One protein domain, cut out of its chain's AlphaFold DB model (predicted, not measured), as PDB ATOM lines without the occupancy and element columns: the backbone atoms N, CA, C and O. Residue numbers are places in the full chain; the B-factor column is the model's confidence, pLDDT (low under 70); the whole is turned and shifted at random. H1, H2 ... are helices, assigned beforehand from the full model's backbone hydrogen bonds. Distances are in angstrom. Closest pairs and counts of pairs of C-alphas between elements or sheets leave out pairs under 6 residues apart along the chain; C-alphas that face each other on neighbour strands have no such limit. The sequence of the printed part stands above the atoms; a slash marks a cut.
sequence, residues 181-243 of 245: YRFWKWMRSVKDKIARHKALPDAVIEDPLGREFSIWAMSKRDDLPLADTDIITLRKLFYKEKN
ATOM      1  N   TYR A 181     170.999 116.746 119.163       97.94
ATOM      2  CA  TYR A 181     171.159 117.677 118.047       97.94
ATOM      3  C   TYR A 181     169.818 118.136 117.479       97.94
ATOM      4  O   TYR A 181     169.627 119.322 117.196       97.94
ATOM      5  N   ARG A 182     168.882 117.202 117.268       97.56
ATOM      6  CA  ARG A 182     167.563 117.520 116.704       97.56
ATOM      7  C   ARG A 182     166.809 118.493 117.602       97.56
ATOM      8  O   ARG A 182     166.234 119.451 117.085       97.56
ATOM      9  N   PHE A 183     166.862 118.269 118.910       97.94
ATOM     10  CA  PHE A 183     166.247 119.126 119.909       97.94
ATOM     11  C   PHE A 183     166.854 120.529 119.892       97.94
ATOM     12  O   PHE A 183     166.128 121.502 119.707       97.94
ATOM     13  N   TRP A 184     168.181 120.667 119.968       97.81
ATOM     14  CA  TRP A 184     168.809 121.993 119.980       97.81
ATOM     15  C   TRP A 184     168.684 122.736 118.653       97.81
ATOM     16  O   TRP A 184     168.463 123.947 118.631       97.81
ATOM     17  N   LYS A 185     168.700 122.018 117.527       97.12
ATOM     18  CA  LYS A 185     168.366 122.606 116.227       97.12
ATOM     19  C   LYS A 185     166.935 123.146 116.202       97.12
ATOM     20  O   LYS A 185     166.693 124.205 115.620       97.12
ATOM     21  N   TRP A 186     165.991 122.426 116.803       97.50
ATOM     22  CA  TRP A 186     164.612 122.879 116.936       97.50
ATOM     23  C   TRP A 186     164.505 124.086 117.877       97.50
ATOM     24  O   TRP A 186     163.898 125.087 117.496       97.50
ATOM     25  N   MET A 187     165.180 124.063 119.029       97.81
ATOM     26  CA  MET A 187     165.227 125.190 119.966       97.81
ATOM     27  C   MET A 187     165.853 126.447 119.357       97.81
ATOM     28  O   MET A 187     165.374 127.548 119.622       97.81
ATOM     29  N   ARG A 188     166.831 126.314 118.451       97.19
ATOM     30  CA  ARG A 188     167.339 127.440 117.650       97.19
ATOM     31  C   ARG A 188     166.223 128.109 116.836       97.19
ATOM     32  O   ARG A 188     166.105 129.326 116.803       97.19
ATOM     33  N   SER A 189     165.350 127.324 116.206       96.56
ATOM     34  CA  SER A 189     164.185 127.883 115.510       96.56
ATOM     35  C   SER A 189     163.147 128.472 116.471       96.56
ATOM     36  O   SER A 189     162.458 129.424 116.106       96.56
ATOM     37  N   VAL A 190     163.024 127.933 117.687       96.88
ATOM     38  CA  VAL A 190     162.140 128.472 118.731       96.88
ATOM     39  C   VAL A 190     162.643 129.826 119.236       96.88
ATOM     40  O   VAL A 190     161.852 130.769 119.240       96.88
ATOM     41  N   LYS A 191     163.938 129.981 119.567       96.06
ATOM     42  CA  LYS A 191     164.493 131.283 119.994       96.06
ATOM     43  C   LYS A 191     164.260 132.369 118.942       96.06
ATOM     44  O   LYS A 191     163.870 133.479 119.287       96.06
ATOM     45  N   ASP A 192     164.384 132.028 117.657       95.81
ATOM     46  CA  ASP A 192     164.197 132.975 116.555       95.81
ATOM     47  C   ASP A 192     162.729 133.400 116.405       95.81
ATOM     48  O   ASP A 192     162.437 134.498 115.926       95.81
ATOM     49  N   LYS A 193     161.780 132.532 116.782       96.38
ATOM     50  CA  LYS A 193     160.357 132.888 116.848       96.38
ATOM     51  C   LYS A 193     160.074 133.794 118.039       96.38
ATOM     52  O   LYS A 193     159.386 134.796 117.854       96.38
ATOM     53  N   ILE A 194     160.634 133.484 119.209       96.75
ATOM     54  CA  ILE A 194     160.496 134.299 120.427       96.75
ATOM     55  C   ILE A 194     161.041 135.710 120.185       96.75
ATOM     56  O   ILE A 194     160.334 136.684 120.439       96.75
ATOM     57  N   ALA A 195     162.241 135.818 119.608       95.94
ATOM     58  CA  ALA A 195     162.874 137.091 119.262       95.94
ATOM     59  C   ALA A 195     162.029 137.940 118.293       95.94
ATOM     60  O   ALA A 195     162.083 139.162 118.316       95.94
ATOM     61  N   ARG A 196     161.218 137.294 117.445       95.44
ATOM     62  CA  ARG A 196     160.325 137.947 116.472       95.44
ATOM     63  C   ARG A 196     158.874 138.057 116.952       95.44
ATOM     64  O   ARG A 196     157.999 138.314 116.129       95.44
ATOM     65  N   HIS A 197     158.603 137.812 118.236       94.75
ATOM     66  CA  HIS A 197     157.258 137.835 118.824       94.75
ATOM     67  C   HIS A 197     156.240 136.933 118.096       94.75
ATOM     68  O   HIS A 197     155.050 137.234 118.034       94.75
ATOM     69  N   LYS A 198     156.699 135.815 117.518       95.69
ATOM     70  CA  LYS A 198     155.837 134.853 116.821       95.69
ATOM     71  C   LYS A 198     155.306 133.796 117.783       95.69
ATOM     72  O   LYS A 198     156.018 133.356 118.683       95.69
ATOM     73  N   ALA A 199     154.084 133.332 117.522       94.06
ATOM     74  CA  ALA A 199     153.492 132.211 118.241       94.06
ATOM     75  C   ALA A 199     154.358 130.945 118.129       94.06
ATOM     76  O   ALA A 199     154.951 130.653 117.078       94.06
ATOM     77  N   LEU A 200     154.426 130.192 119.227       95.00
ATOM     78  CA  LEU A 200     155.128 128.917 119.273       95.00
ATOM     79  C   LEU A 200     154.190 127.771 118.870       95.00
ATOM     80  O   LEU A 200     153.008 127.832 119.188       95.00
ATOM     81  N   PRO A 201     154.692 126.740 118.165       93.31
ATOM     82  CA  PRO A 201     153.920 125.527 117.908       93.31
ATOM     83  C   PRO A 201     153.576 124.790 119.207       93.31
ATOM     84  O   PRO A 201     154.426 124.731 120.097       93.31
ATOM     85  N   ASP A 202     152.418 124.131 119.250       94.81
ATOM     86  CA  ASP A 202     151.968 123.335 120.406       94.81
ATOM     87  C   ASP A 202     152.979 122.256 120.808       94.81
ATOM     88  O   ASP A 202     153.243 122.071 121.991       94.81
ATOM     89  N   ALA A 203     153.670 121.659 119.832       95.62
ATOM     90  CA  ALA A 203     154.741 120.693 120.075       95.62
ATOM     91  C   ALA A 203     155.836 121.213 121.033       95.62
ATOM     92  O   ALA A 203     156.433 120.426 121.759       95.62
ATOM     93  N   VAL A 204     156.109 122.530 121.064       95.62
ATOM     94  CA  VAL A 204     157.070 123.124 122.020       95.62
ATOM     95  C   VAL A 204     156.533 123.063 123.447       95.62
ATOM     96  O   VAL A 204     157.301 122.886 124.381       95.62
ATOM     97  N   ILE A 205     155.225 123.239 123.612       93.19
ATOM     98  CA  ILE A 205     154.536 123.280 124.904       93.19
ATOM     99  C   ILE A 205     154.355 121.858 125.459       93.19
ATOM    100  O   ILE A 205     154.436 121.648 126.674       93.19
ATOM    101  N   GLU A 206     154.122 120.899 124.565       95.75
ATOM    102  CA  GLU A 206     153.979 119.474 124.871       95.75
ATOM    103  C   GLU A 206     155.309 118.825 125.287       95.75
ATOM    104  O   GLU A 206     155.311 117.973 126.176       95.75
ATOM    105  N   ASP A 207     156.442 119.253 124.717       97.12
ATOM    106  CA  ASP A 207     157.772 118.792 125.129       97.12
ATOM    107  C   ASP A 207     158.204 119.448 126.462       97.12
ATOM    108  O   ASP A 207     158.320 120.676 126.530       97.12
ATOM    109  N   PRO A 208     158.478 118.685 127.540       96.44
ATOM    110  CA  PRO A 208     158.806 119.268 128.841       96.44
ATOM    111  C   PRO A 208     160.044 120.175 128.835       96.44
ATOM    112  O   PRO A 208     160.018 121.242 129.457       96.44
ATOM    113  N   LEU A 209     161.113 119.781 128.131       96.75
ATOM    114  CA  LEU A 209     162.356 120.553 128.062       96.75
ATOM    115  C   LEU A 209     162.200 121.750 127.117       96.75
ATOM    116  O   LEU A 209     162.673 122.843 127.425       96.75
ATOM    117  N   GLY A 210     161.493 121.572 126.001       97.56
ATOM    118  CA  GLY A 210     161.148 122.631 125.056       97.56
ATOM    119  C   GLY A 210     160.281 123.714 125.697       97.56
ATOM    120  O   GLY A 210     160.544 124.910 125.521       97.56
ATOM    121  N   ARG A 211     159.304 123.325 126.522       97.62
ATOM    122  CA  ARG A 211     158.483 124.257 127.302       97.62
ATOM    123  C   ARG A 211     159.333 125.008 128.316       97.62
ATOM    124  O   ARG A 211     159.226 126.225 128.428       97.62
ATOM    125  N   GLU A 212     160.192 124.301 129.045       97.44
ATOM    126  CA  GLU A 212     161.057 124.920 130.047       97.44
ATOM    127  C   GLU A 212     162.018 125.941 129.422       97.44
ATOM    128  O   GLU A 212     162.108 127.076 129.898       97.44
ATOM    129  N   PHE A 213     162.690 125.562 128.331       97.62
ATOM    130  CA  PHE A 213     163.596 126.442 127.600       97.62
ATOM    131  C   PHE A 213     162.861 127.636 126.986       97.62
ATOM    132  O   PHE A 213     163.352 128.759 127.063       97.62
ATOM    133  N   SER A 214     161.676 127.433 126.401       97.25
ATOM    134  CA  SER A 214     160.920 128.524 125.774       97.25
ATOM    135  C   SER A 214     160.398 129.545 126.785       97.25
ATOM    136  O   SER A 214     160.514 130.741 126.524       97.25
ATOM    137  N   ILE A 215     159.910 129.115 127.956       96.88
ATOM    138  CA  ILE A 215     159.528 130.023 129.054       96.88
ATOM    139  C   ILE A 215     160.742 130.827 129.523       96.88
ATOM    140  O   ILE A 215     160.662 132.050 129.652       96.88
ATOM    141  N   TRP A 216     161.878 130.157 129.740       97.44
ATOM    142  CA  TRP A 216     163.120 130.831 130.118       97.44
ATOM    143  C   TRP A 216     163.547 131.851 129.054       97.44
ATOM    144  O   TRP A 216     163.750 133.019 129.378       97.44
ATOM    145  N   ALA A 217     163.591 131.465 127.779       97.12
ATOM    146  CA  ALA A 217     163.984 132.355 126.691       97.12
ATOM    147  C   ALA A 217     163.034 133.559 126.565       97.12
ATOM    148  O   ALA A 217     163.499 134.680 126.383       97.12
ATOM    149  N   MET A 218     161.718 133.372 126.730       96.44
ATOM    150  CA  MET A 218     160.762 134.488 126.769       96.44
ATOM    151  C   MET A 218     161.055 135.461 127.913       96.44
ATOM    152  O   MET A 218     160.974 136.667 127.696       96.44
ATOM    153  N   SER A 219     161.432 134.958 129.094       95.62
ATOM    154  CA  SER A 219     161.784 135.805 130.242       95.62
ATOM    155  C   SER A 219     163.067 136.615 130.038       95.62
ATOM    156  O   SER A 219     163.236 137.638 130.687       95.62
ATOM    157  N   LYS A 220     163.951 136.185 129.128       94.75
ATOM    158  CA  LYS A 220     165.219 136.858 128.808       94.75
ATOM    159  C   LYS A 220     165.158 137.748 127.575       94.75
ATOM    160  O   LYS A 220     166.154 138.377 127.243       94.75
ATOM    161  N   ARG A 221     164.030 137.776 126.861       90.88
ATOM    162  CA  ARG A 221     163.920 138.445 125.557       90.88
ATOM    163  C   ARG A 221     164.289 139.930 125.613       90.88
ATOM    164  O   ARG A 221     164.829 140.437 124.637       90.88
ATOM    165  N   ASP A 222     163.999 140.595 126.728       89.31
ATOM    166  CA  ASP A 222     164.247 142.031 126.888       89.31
ATOM    167  C   ASP A 222     165.674 142.316 127.419       89.31
ATOM    168  O   ASP A 222     166.174 143.428 127.265       89.31
ATOM    169  N   ASP A 223     166.357 141.297 127.961       91.25
ATOM    170  CA  ASP A 223     167.708 141.389 128.538       91.25
ATOM    171  C   ASP A 223     168.809 140.840 127.610       91.25
ATOM    172  O   ASP A 223     169.983 141.176 127.765       91.25
ATOM    173  N   LEU A 224     168.454 139.959 126.665       92.56
ATOM    174  CA  LEU A 224     169.388 139.265 125.777       92.56
ATOM    175  C   LEU A 224     168.979 139.405 124.303       92.56
ATOM    176  O   LEU A 224     167.816 139.167 123.962       92.56
ATOM    177  N   PRO A 225     169.931 139.663 123.386       94.19
ATOM    178  CA  PRO A 225     169.668 139.687 121.950       94.19
ATOM    179  C   PRO A 225     169.507 138.256 121.408       94.19
ATOM    180  O   PRO A 225     170.397 137.700 120.764       94.19
ATOM    181  N   LEU A 226     168.355 137.626 121.664       94.38
ATOM    182  CA  LEU A 226     168.098 136.220 121.318       94.38
ATOM    183  C   LEU A 226     168.279 135.903 119.826       94.38
ATOM    184  O   LEU A 226     168.620 134.773 119.479       94.38
ATOM    185  N   ALA A 227     168.012 136.866 118.938       92.38
ATOM    186  CA  ALA A 227     168.181 136.685 117.497       92.38
ATOM    187  C   ALA A 227     169.654 136.464 117.123       92.38
ATOM    188  O   ALA A 227     169.948 135.551 116.350       92.38
ATOM    189  N   ASP A 228     170.548 137.238 117.739       93.69
ATOM    190  CA  ASP A 228     171.976 137.291 117.412       93.69
ATOM    191  C   ASP A 228     172.825 136.380 118.306       93.69
ATOM    192  O   ASP A 228     173.972 136.087 117.985       93.69
ATOM    193  N   THR A 229     172.263 135.893 119.415       95.19
ATOM    194  CA  THR A 229     172.935 134.930 120.294       95.19
ATOM    195  C   THR A 229     172.778 133.515 119.738       95.19
ATOM    196  O   THR A 229     171.663 133.073 119.428       95.19
ATOM    197  N   ASP A 230     173.883 132.782 119.625       95.75
ATOM    198  CA  ASP A 230     173.880 131.393 119.180       95.75
ATOM    199  C   ASP A 230     173.190 130.465 120.201       95.75
ATOM    200  O   ASP A 230     172.972 130.792 121.373       95.75
ATOM    201  N   ILE A 231     172.791 129.278 119.740       97.00
ATOM    202  CA  ILE A 231     172.026 128.350 120.576       97.00
ATOM    203  C   ILE A 231     172.874 127.691 121.672       97.00
ATOM    204  O   ILE A 231     172.319 127.323 122.707       97.00
ATOM    205  N   ILE A 232     174.189 127.557 121.481       96.88
ATOM    206  CA  ILE A 232     175.101 126.947 122.457       96.88
ATOM    207  C   ILE A 232     175.239 127.880 123.662       96.88
ATOM    208  O   ILE A 232     175.051 127.444 124.800       96.88
ATOM    209  N   THR A 233     175.467 129.173 123.426       96.44
ATOM    210  CA  THR A 233     175.528 130.194 124.480       96.44
ATOM    211  C   THR A 233     174.233 130.230 125.291       96.44
ATOM    212  O   THR A 233     174.262 130.159 126.522       96.44
ATOM    213  N   LEU A 234     173.077 130.254 124.621       96.88
ATOM    214  CA  LEU A 234     171.781 130.253 125.307       96.88
ATOM    215  C   LEU A 234     171.528 128.960 126.088       96.88
ATOM    216  O   LEU A 234     171.037 129.019 127.213       96.88
ATOM    217  N   ARG A 235     171.893 127.798 125.535       96.94
ATOM    218  CA  ARG A 235     171.810 126.503 126.224       96.94
ATOM    219  C   ARG A 235     172.615 126.499 127.522       96.94
ATOM    220  O   ARG A 235     172.104 126.065 128.552       96.94
ATOM    221  N   LYS A 236     173.852 127.003 127.492       96.06
ATOM    222  CA  LYS A 236     174.710 127.095 128.684       96.06
ATOM    223  C   LYS A 236     174.107 127.999 129.753       96.06
ATOM    224  O   LYS A 236     174.060 127.610 130.918       96.06
ATOM    225  N   LEU A 237     173.623 129.180 129.365       96.44
ATOM    226  CA  LEU A 237     172.969 130.110 130.292       96.44
ATOM    227  C   LEU A 237     171.723 129.484 130.923       96.44
ATOM    228  O   LEU A 237     171.566 129.526 132.141       96.44
ATOM    229  N   PHE A 238     170.885 128.843 130.106       96.88
ATOM    230  CA  PHE A 238     169.698 128.131 130.561       96.88
ATOM    231  C   PHE A 238     170.032 127.079 131.622       96.88
ATOM    232  O   PHE A 238     169.437 127.074 132.700       96.88
ATOM    233  N   TYR A 239     171.000 126.204 131.349       95.44
ATOM    234  CA  TYR A 239     171.355 125.148 132.289       95.44
ATOM    235  C   TYR A 239     172.033 125.667 133.561       95.44
ATOM    236  O   TYR A 239     171.724 125.169 134.647       95.44
ATOM    237  N   LYS A 240     172.875 126.701 133.447       95.50
ATOM    238  CA  LYS A 240     173.504 127.369 134.594       95.50
ATOM    239  C   LYS A 240     172.462 127.967 135.542       95.50
ATOM    240  O   LYS A 240     172.540 127.765 136.746       95.50
ATOM    241  N   GLU A 241     171.455 128.667 135.020       93.50
ATOM    242  CA  GLU A 241     170.394 129.271 135.846       93.50
ATOM    243  C   GLU A 241     169.438 128.237 136.459       93.50
ATOM    244  O   GLU A 241     168.781 128.507 137.464       93.50
ATOM    245  N   LYS A 242     169.362 127.040 135.873       87.44
ATOM    246  CA  LYS A 242     168.539 125.929 136.364       87.44
ATOM    247  C   LYS A 242     169.268 124.997 137.332       87.44
ATOM    248  O   LYS A 242     168.670 124.001 137.737       87.44
ATOM    249  N   ASN A 243     170.510 125.307 137.713       78.06
ATOM    250  CA  ASN A 243     171.379 124.443 138.524       78.06
ATOM    251  C   ASN A 243     171.529 123.028 137.933       78.06
ATOM    252  O   ASN A 243     171.507 122.036 138.660       78.06
TER     253      ASN A 243
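This is residues 181 to 243 of the 245 residues of the protein "RNA_lig_T4_1 domain-containing protein" of Bacillus megaterium (UniProt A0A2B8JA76). Two helices, H1 and H3, lie side by side and run the same way, and H4 crosses them at nearly a right angle on one side of the pair. On the other side of the pair sits the very short helix H2, next to H3, and the link from H1 to H2 folds back along the pair. The printed part has 63 residues with four named helices, H1, H2, H3 and H4 in that order along the chain, and no named strand; the class is all helix. The whole is compact, with a radius of gyration of the C-alphas of 10.6 A, and its rounded outline spans 26 by 25 by 20 A.

Find C-alpha 181 at (171.159, 117.677, 118.047); from there H1, residues 181 to 195, runs 21.1 A to C-alpha 195 at (162.874, 137.091, 119.262). After a short link of 6 residues you come to H2, residues 202 to 206. One residue further, across a tight link, H3 begins at Pro 208 and runs 18.7 A to Lys 220. Ten residues, a short link, lead on to H4, residues 231 to 241, which is 15.4 A long and ends at C-alpha 241 at (170.394, 129.271, 135.846).

Start with H1 and H3, which touch; their closest C-alphas are those of Ile 194 and Met 218, 6.4 A apart. They run the same way at a shallow tilt of 34 degrees, only just short of steep. H1 and H4 only just touch, with 3 pairs of C-alphas within 8 A, and H1 does so with residues 184 to 188 alone. Look there at Arg 188 and Ile 231, whose C-alphas are the closest of this pair at 5.6 A; the two lines are about perpendicular, at 87 degrees. H3 and H4 are close but not clearly touching, with Phe 213 and Phe 238 closest, their C-alphas 7.0 A apart, and their lines are about perpendicular at 89 degrees. H2 and H3 touch only at the corner by their link, H3 with residues 210 to 214 alone; the closest C-alphas are those of Ile 205 and Arg 211, 4.7 A apart. H2 and H4 are apart, and H1 and H2 are only just apart, their closest C-alphas being 8.1 A from each other. In H1, H2, H3 and H4 every O i to N i+4 pair is within hydrogen-bond range.

The two C-alphas farthest apart are those of Lys 198 and Asn 243, at 28.7 A, while the first and last printed C-alphas, of Tyr 181 and Asn 243, are 21.6 A apart. The printed part has no cut, and no link is long. The mean pLDDT of the printed part is 95.4, and no printed residue is under 70.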